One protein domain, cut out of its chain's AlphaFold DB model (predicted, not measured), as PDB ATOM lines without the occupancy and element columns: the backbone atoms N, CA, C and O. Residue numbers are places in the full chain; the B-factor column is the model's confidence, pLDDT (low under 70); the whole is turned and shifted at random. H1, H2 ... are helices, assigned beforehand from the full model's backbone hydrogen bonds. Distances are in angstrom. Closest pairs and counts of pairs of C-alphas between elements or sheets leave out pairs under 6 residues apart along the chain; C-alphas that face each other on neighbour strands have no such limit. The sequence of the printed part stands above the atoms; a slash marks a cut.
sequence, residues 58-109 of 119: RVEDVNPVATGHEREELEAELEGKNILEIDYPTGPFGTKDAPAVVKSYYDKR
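AT A GLANCE: This is residues 58 to 109 of the 119 residues of an uncharacterized protein of Citrus sinensis (UniProt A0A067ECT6). This part has little regular structure: a small head of two touching helices, H1 and the longer H2, and then a long tail, residues 80 to 109, that runs away from the head as far as Lys 96 and then folds back part of the way. The tail makes most of the length. The printed part has 52 residues, with H1 then H2 and no named strand; the class is all helix, with 15 residues in named elements. It is extended, with a radius of gyration of the C-alphas of 16.4 A and spans of 51 by 21 by 11 A.

HOW THE PARTS SIT: H1, residues 59 to 62, touches H2, residues 69 to 79; their closest C-alphas, those of Val 59 and Glu 75, are 5.9 A apart. A short link of 6 residues joins them. In H2 every O i to N i+4 pair is within hydrogen-bond range; H1 is too short for such a pair.

IN THESE COORDINATES: H1 begins at C-alpha 59 (-14.345, 15.330, 6.058) and is 5.3 A long. H2, 15.3 A long, ends at C-alpha 79 (-13.265, 5.852, 9.794).

THE WHOLE: The C-alphas farthest apart, those of Pro 64 and Lys 96, are 50.9 A apart. The printed part has no cut, and no printed residue is under 70 in pLDDT.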
ATOM      1  N   ARG A  58     -11.820  15.095  10.183       88.44
ATOM      2  CA  ARG A  58     -13.191  15.193   9.694       88.44
ATOM      3  C   ARG A  58     -13.155  15.357   8.182       88.44
ATOM      4  O   ARG A  58     -12.126  15.740   7.626       88.44
ATOM      5  N   VAL A  59     -14.275  15.106   7.509       90.88
ATOM      6  CA  VAL A  59     -14.345  15.330   6.058       90.88
ATOM      7  C   VAL A  59     -14.094  16.789   5.713       90.88
ATOM      8  O   VAL A  59     -13.424  17.063   4.721       90.88
ATOM      9  N   GLU A  60     -14.516  17.722   6.566       90.69
ATOM     10  CA  GLU A  60     -14.294  19.148   6.343       90.69
ATOM     11  C   GLU A  60     -12.803  19.533   6.312       90.69
ATOM     12  O   GLU A  60     -12.446  20.505   5.645       90.69
ATOM     13  N   ASP A  61     -11.930  18.755   6.966       90.06
ATOM     14  CA  ASP A  61     -10.477  18.972   6.952       90.06
ATOM     15  C   ASP A  61      -9.832  18.524   5.627       90.06
ATOM     16  O   ASP A  61      -8.746  18.986   5.275       90.06
ATOM     17  N   VAL A  62     -10.481  17.606   4.899       89.75
ATOM     18  CA  VAL A  62     -10.000  17.051   3.623       89.75
ATOM     19  C   VAL A  62     -10.638  17.778   2.442       89.75
ATOM     20  O   VAL A  62      -9.934  18.263   1.558       89.75
ATOM     21  N   ASN A  63     -11.969  17.863   2.426       92.94
ATOM     22  CA  ASN A  63     -12.738  18.560   1.406       92.94
ATOM     23  C   ASN A  63     -13.992  19.212   2.028       92.94
ATOM     24  O   ASN A  63     -15.017  18.548   2.195       92.94
ATOM     25  N   PRO A  64     -13.960  20.521   2.329       91.94
ATOM     26  CA  PRO A  64     -15.063  21.215   2.996       91.94
ATOM     27  C   PRO A  64     -16.321  21.384   2.134       91.94
ATOM     28  O   PRO A  64     -17.367  21.748   2.664       91.94
ATOM     29  N   VAL A  65     -16.237  21.147   0.821       95.25
ATOM     30  CA  VAL A  65     -17.367  21.293  -0.115       95.25
ATOM     31  C   VAL A  65     -17.963  19.928  -0.499       95.25
ATOM     32  O   VAL A  65     -18.927  19.875  -1.258       95.25
ATOM     33  N   ALA A  66     -17.436  18.818   0.036       95.88
ATOM     34  CA  ALA A  66     -17.975  17.484  -0.218       95.88
ATOM     35  C   ALA A  66     -19.418  17.362   0.304       95.88
ATOM     36  O   ALA A  66     -19.714  17.681   1.460       95.88
ATOM     37  N   THR A  67     -20.327  16.879  -0.547       96.69
ATOM     38  CA  THR A  67     -21.749  16.690  -0.214       96.69
ATOM     39  C   THR A  67     -22.301  15.416  -0.854       96.69
ATOM     40  O   THR A  67     -21.704  14.857  -1.769       96.69
ATOM     41  N   GLY A  68     -23.452  14.937  -0.371       97.00
ATOM     42  CA  GLY A  68     -24.080  13.721  -0.899       97.00
ATOM     43  C   GLY A  68     -23.199  12.481  -0.717       97.00
ATOM     44  O   GLY A  68     -22.548  12.340   0.318       97.00
ATOM     45  N   HIS A  69     -23.167  11.608  -1.730       96.44
ATOM     46  CA  HIS A  69     -22.375  10.371  -1.695       96.44
ATOM     47  C   HIS A  69     -20.867  10.638  -1.587       96.44
ATOM     48  O   HIS A  69     -20.166   9.870  -0.940       96.44
ATOM     49  N   GLU A  70     -20.370  11.762  -2.121       95.19
ATOM     50  CA  GLU A  70     -18.946  12.118  -2.015       95.19
ATOM     51  C   GLU A  70     -18.515  12.288  -0.552       95.19
ATOM     52  O   GLU A  70     -17.427  11.880  -0.154       95.19
ATOM     53  N   ARG A  71     -19.377  12.896   0.273       96.12
ATOM     54  CA  ARG A  71     -19.115  13.065   1.705       96.12
ATOM     55  C   ARG A  71     -19.183  11.727   2.436       96.12
ATOM     56  O   ARG A  71     -18.325  11.472   3.271       96.12
ATOM     57  N   GLU A  72     -20.185  10.907   2.131       94.94
ATOM     58  CA  GLU A  72     -20.383   9.595   2.760       94.94
ATOM     59  C   GLU A  72     -19.173   8.678   2.540       94.94
ATOM     60  O   GLU A  72     -18.654   8.101   3.496       94.94
ATOM     61  N   GLU A  73     -18.676   8.614   1.302       94.56
ATOM     62  CA  GLU A  73     -17.476   7.851   0.942       94.56
ATOM     63  C   GLU A  73     -16.249   8.318   1.741       94.56
ATOM     64  O   GLU A  73     -15.578   7.501   2.374       94.56
ATOM     65  N   LEU A  74     -16.006   9.634   1.813       95.00
ATOM     66  CA  LEU A  74     -14.885  10.191   2.578       95.00
ATOM     67  C   LEU A  74     -15.018   9.966   4.092       95.00
ATOM     68  O   LEU A  74     -14.018   9.706   4.760       95.00
ATOM     69  N   GLU A  75     -16.226  10.062   4.658       95.25
ATOM     70  CA  GLU A  75     -16.464   9.781   6.082       95.25
ATOM     71  C   GLU A  75     -16.105   8.326   6.409       95.25
ATOM     72  O   GLU A  75     -15.392   8.069   7.383       95.25
ATOM     73  N   ALA A  76     -16.526   7.378   5.570       95.25
ATOM     74  CA  ALA A  76     -16.230   5.965   5.766       95.25
ATOM     75  C   ALA A  76     -14.732   5.652   5.630       95.25
ATOM     76  O   ALA A  76     -14.184   4.938   6.473       95.25
ATOM     77  N   GLU A  77     -14.050   6.223   4.632       93.88
ATOM     78  CA  GLU A  77     -12.601   6.066   4.457       93.88
ATOM     79  C   GLU A  77     -11.812   6.603   5.657       93.88
ATOM     80  O   GLU A  77     -10.879   5.949   6.132       93.88
ATOM     81  N   LEU A  78     -12.206   7.763   6.198       94.19
ATOM     82  CA  LEU A  78     -11.585   8.350   7.390       94.19
ATOM     83  C   LEU A  78     -11.828   7.514   8.654       94.19
ATOM     84  O   LEU A  78     -10.967   7.465   9.534       94.19
ATOM     85  N   GLU A  79     -12.971   6.832   8.743       93.69
ATOM     86  CA  GLU A  79     -13.265   5.852   9.794       93.69
ATOM     87  C   GLU A  79     -12.613   4.478   9.553       93.69
ATOM     88  O   GLU A  79     -12.628   3.632  10.452       93.69
ATOM     89  N   GLY A  80     -12.034   4.245   8.370       94.44
ATOM     90  CA  GLY A  80     -11.450   2.965   7.966       94.44
ATOM     91  C   GLY A  80     -12.488   1.873   7.692       94.44
ATOM     92  O   GLY A  80     -12.189   0.688   7.848       94.44
ATOM     93  N   LYS A  81     -13.713   2.253   7.323       94.31
ATOM     94  CA  LYS A  81     -14.819   1.346   6.995       94.31
ATOM     95  C   LYS A  81     -15.053   1.322   5.490       94.31
ATOM     96  O   LYS A  81     -14.897   2.331   4.813       94.31
ATOM     97  N   ASN A  82     -15.488   0.177   4.973       93.56
ATOM     98  CA  ASN A  82     -15.931   0.058   3.589       93.56
ATOM     99  C   ASN A  82     -17.465   0.020   3.543       93.56
ATOM    100  O   ASN A  82     -18.074  -0.920   4.050       93.56
ATOM    101  N   ILE A  83     -18.087   1.022   2.918       94.25
ATOM    102  CA  ILE A  83     -19.554   1.123   2.783       94.25
ATOM    103  C   ILE A  83     -20.123  -0.081   2.011       94.25
ATOM    104  O   ILE A  83     -21.205  -0.581   2.321       94.25
ATOM    105  N   LEU A  84     -19.364  -0.589   1.037       93.75
ATOM    106  CA  LEU A  84     -19.752  -1.678   0.140       93.75
ATOM    107  C   LEU A  84     -19.223  -3.045   0.602       93.75
ATOM    108  O   LEU A  84     -19.178  -3.998  -0.174       93.75
ATOM    109  N   GLU A  85     -18.826  -3.186   1.873       93.75
ATOM    110  CA  GLU A  85     -18.283  -4.445   2.409       93.75
ATOM    111  C   GLU A  85     -19.237  -5.630   2.184       93.75
ATOM    112  O   GLU A  85     -18.808  -6.746   1.892       93.75
ATOM    113  N   ILE A  86     -20.547  -5.396   2.287       93.75
ATOM    114  CA  ILE A  86     -21.540  -6.465   2.171       93.75
ATOM    115  C   ILE A  86     -21.624  -7.069   0.765       93.75
ATOM    116  O   ILE A  86     -22.144  -8.178   0.616       93.75
ATOM    117  N   ASP A  87     -21.150  -6.371  -0.270       94.06
ATOM    118  CA  ASP A  87     -21.292  -6.804  -1.662       94.06
ATOM    119  C   ASP A  87     -20.406  -8.003  -1.984       94.06
ATOM    120  O   ASP A  87     -20.758  -8.806  -2.852       94.06
ATOM    121  N   TYR A  88     -19.343  -8.191  -1.203       92.62
ATOM    122  CA  TYR A  88     -18.358  -9.251  -1.367       92.62
ATOM    123  C   TYR A  88     -18.462 -10.264  -0.217       92.62
ATOM    124  O   TYR A  88     -17.620 -10.267   0.686       92.62
ATOM    125  N   PRO A  89     -19.494 -11.136  -0.199       91.56
ATOM    126  CA  PRO A  89     -19.582 -12.184   0.803       91.56
ATOM    127  C   PRO A  89     -18.385 -13.122   0.645       91.56
ATOM    128  O   PRO A  89     -18.151 -13.692  -0.419       91.56
ATOM    129  N   THR A  90     -17.628 -13.277   1.724       89.00
ATOM    130  CA  THR A  90     -16.500 -14.202   1.809       89.00
ATOM    131  C   THR A  90     -16.768 -15.204   2.919       89.00
ATOM    132  O   THR A  90     -17.429 -14.900   3.912       89.00
ATOM    133  N   GLY A  91     -16.288 -16.429   2.739       88.06
ATOM    134  CA  GLY A  91     -16.497 -17.497   3.702       88.06
ATOM    135  C   GLY A  91     -16.484 -18.873   3.048       88.06
ATOM    136  O   GLY A  91     -16.405 -18.980   1.823       88.06
ATOM    137  N   PRO A  92     -16.543 -19.941   3.854       90.06
ATOM    138  CA  PRO A  92     -16.692 -21.290   3.332       90.06
ATOM    139  C   PRO A  92     -18.034 -21.438   2.601       90.06
ATOM    140  O   PRO A  92     -18.999 -20.737   2.899       90.06
ATOM    141  N   PHE A  93     -18.118 -22.414   1.694       89.00
ATOM    142  CA  PHE A  93     -19.333 -22.714   0.920       89.00
ATOM    143  C   PHE A  93     -20.571 -23.012   1.791       89.00
ATOM    144  O   PHE A  93     -21.707 -22.826   1.365       89.00
ATOM    145  N   GLY A  94     -20.348 -23.448   3.032       91.44
ATOM    146  CA  GLY A  94     -21.392 -23.813   3.978       91.44
ATOM    147  C   GLY A  94     -21.720 -25.306   3.946       91.44
ATOM    148  O   GLY A  94     -21.495 -26.012   2.965       91.44
ATOM    149  N   THR A  95     -22.241 -25.794   5.063       92.25
ATOM    150  CA  THR A  95     -22.750 -27.155   5.251       92.25
ATOM    151  C   THR A  95     -24.174 -27.089   5.798       92.25
ATOM    152  O   THR A  95     -24.666 -26.014   6.141       92.25
ATOM    153  N   LYS A  96     -24.848 -28.238   5.900       95.00
ATOM    154  CA  LYS A  96     -26.204 -28.310   6.460       95.00
ATOM    155  C   LYS A  96     -26.278 -27.765   7.892       95.00
ATOM    156  O   LYS A  96     -27.263 -27.122   8.238       95.00
ATOM    157  N   ASP A  97     -25.234 -28.005   8.683       95.50
ATOM    158  CA  ASP A  97     -25.175 -27.598  10.088       95.50
ATOM    159  C   ASP A  97     -24.576 -26.191  10.267       95.50
ATOM    160  O   ASP A  97     -24.892 -25.502  11.232       95.50
ATOM    161  N   ALA A  98     -23.745 -25.737   9.320       93.81
ATOM    162  CA  ALA A  98     -23.130 -24.408   9.310       93.81
ATOM    163  C   ALA A  98     -23.275 -23.749   7.921       93.81
ATOM    164  O   ALA A  98     -22.369 -23.880   7.092       93.81
ATOM    165  N   PRO A  99     -24.409 -23.085   7.626       93.38
ATOM    166  CA  PRO A  99     -24.695 -22.536   6.300       93.38
ATOM    167  C   PRO A  99     -23.830 -21.313   5.962       93.38
ATOM    168  O   PRO A  99     -23.358 -20.602   6.848       93.38
ATOM    169  N   ALA A 100     -23.671 -21.030   4.665       92.62
ATOM    170  CA  ALA A 100     -23.071 -19.783   4.199       92.62
ATOM    171  C   ALA A 100     -24.016 -18.600   4.466       92.62
ATOM    172  O   ALA A 100     -25.163 -18.589   4.015       92.62
ATOM    173  N   VAL A 101     -23.527 -17.602   5.201       92.94
ATOM    174  CA  VAL A 101     -24.299 -16.417   5.596       92.94
ATOM    175  C   VAL A 101     -23.973 -15.256   4.661       92.94
ATOM    176  O   VAL A 101     -22.812 -14.889   4.502       92.94
ATOM    177  N   VAL A 102     -25.003 -14.644   4.075       94.50
ATOM    178  CA  VAL A 102     -24.876 -13.473   3.195       94.50
ATOM    179  C   VAL A 102     -25.648 -12.304   3.796       94.50
ATOM    180  O   VAL A 102     -26.774 -12.469   4.259       94.50
ATOM    181  N   LYS A 103     -25.042 -11.113   3.786       95.56
ATOM    182  CA  LYS A 103     -25.664  -9.869   4.263       95.56
ATOM    183  C   LYS A 103     -26.512  -9.238   3.145       95.56
ATOM    184  O   LYS A 103     -26.107  -9.246   1.982       95.56
ATOM    185  N   SER A 104     -27.662  -8.658   3.471       95.88
ATOM    186  CA  SER A 104     -28.477  -7.872   2.532       95.88
ATOM    187  C   SER A 104     -29.179  -6.725   3.253       95.88
ATOM    188  O   SER A 104     -29.526  -6.851   4.424       95.88
ATOM    189  N   TYR A 105     -29.396  -5.611   2.551       95.88
ATOM    190  CA  TYR A 105     -30.201  -4.495   3.065       95.88
ATOM    191  C   TYR A 105     -31.712  -4.755   2.967       95.88
ATOM    192  O   TYR A 105     -32.486  -4.211   3.747       95.88
ATOM    193  N   TYR A 106     -32.129  -5.592   2.016       96.62
ATOM    194  CA  TYR A 106     -33.525  -5.960   1.778       96.62
ATOM    195  C   TYR A 106     -33.787  -7.425   2.149       96.62
ATOM    196  O   TYR A 106     -32.849  -8.212   2.290       96.62
ATOM    197  N   ASP A 107     -35.066  -7.808   2.196       97.00
ATOM    198  CA  ASP A 107     -35.519  -9.175   2.507       97.00
ATOM    199  C   ASP A 107     -35.015 -10.238   1.515       97.00
ATOM    200  O   ASP A 107     -34.977 -11.428   1.828       97.00
ATOM    201  N   LYS A 108     -34.668  -9.829   0.288       96.56
ATOM    202  CA  LYS A 108     -34.184 -10.709  -0.783       96.56
ATOM    203  C   LYS A 108     -32.954 -10.106  -1.452       96.56
ATOM    204  O   LYS A 108     -32.878  -8.895  -1.652       96.56
ATOM    205  N   ARG A 109     -32.019 -10.967  -1.858       96.06
ATOM    206  CA  ARG A 109     -30.795 -10.603  -2.581       96.06
ATOM    207  C   ARG A 109     -30.467 -11.652  -3.640       96.06
ATOM    208  O   ARG A 109     -30.716 -12.838  -3.449       96.06
TER     209      ARG A 109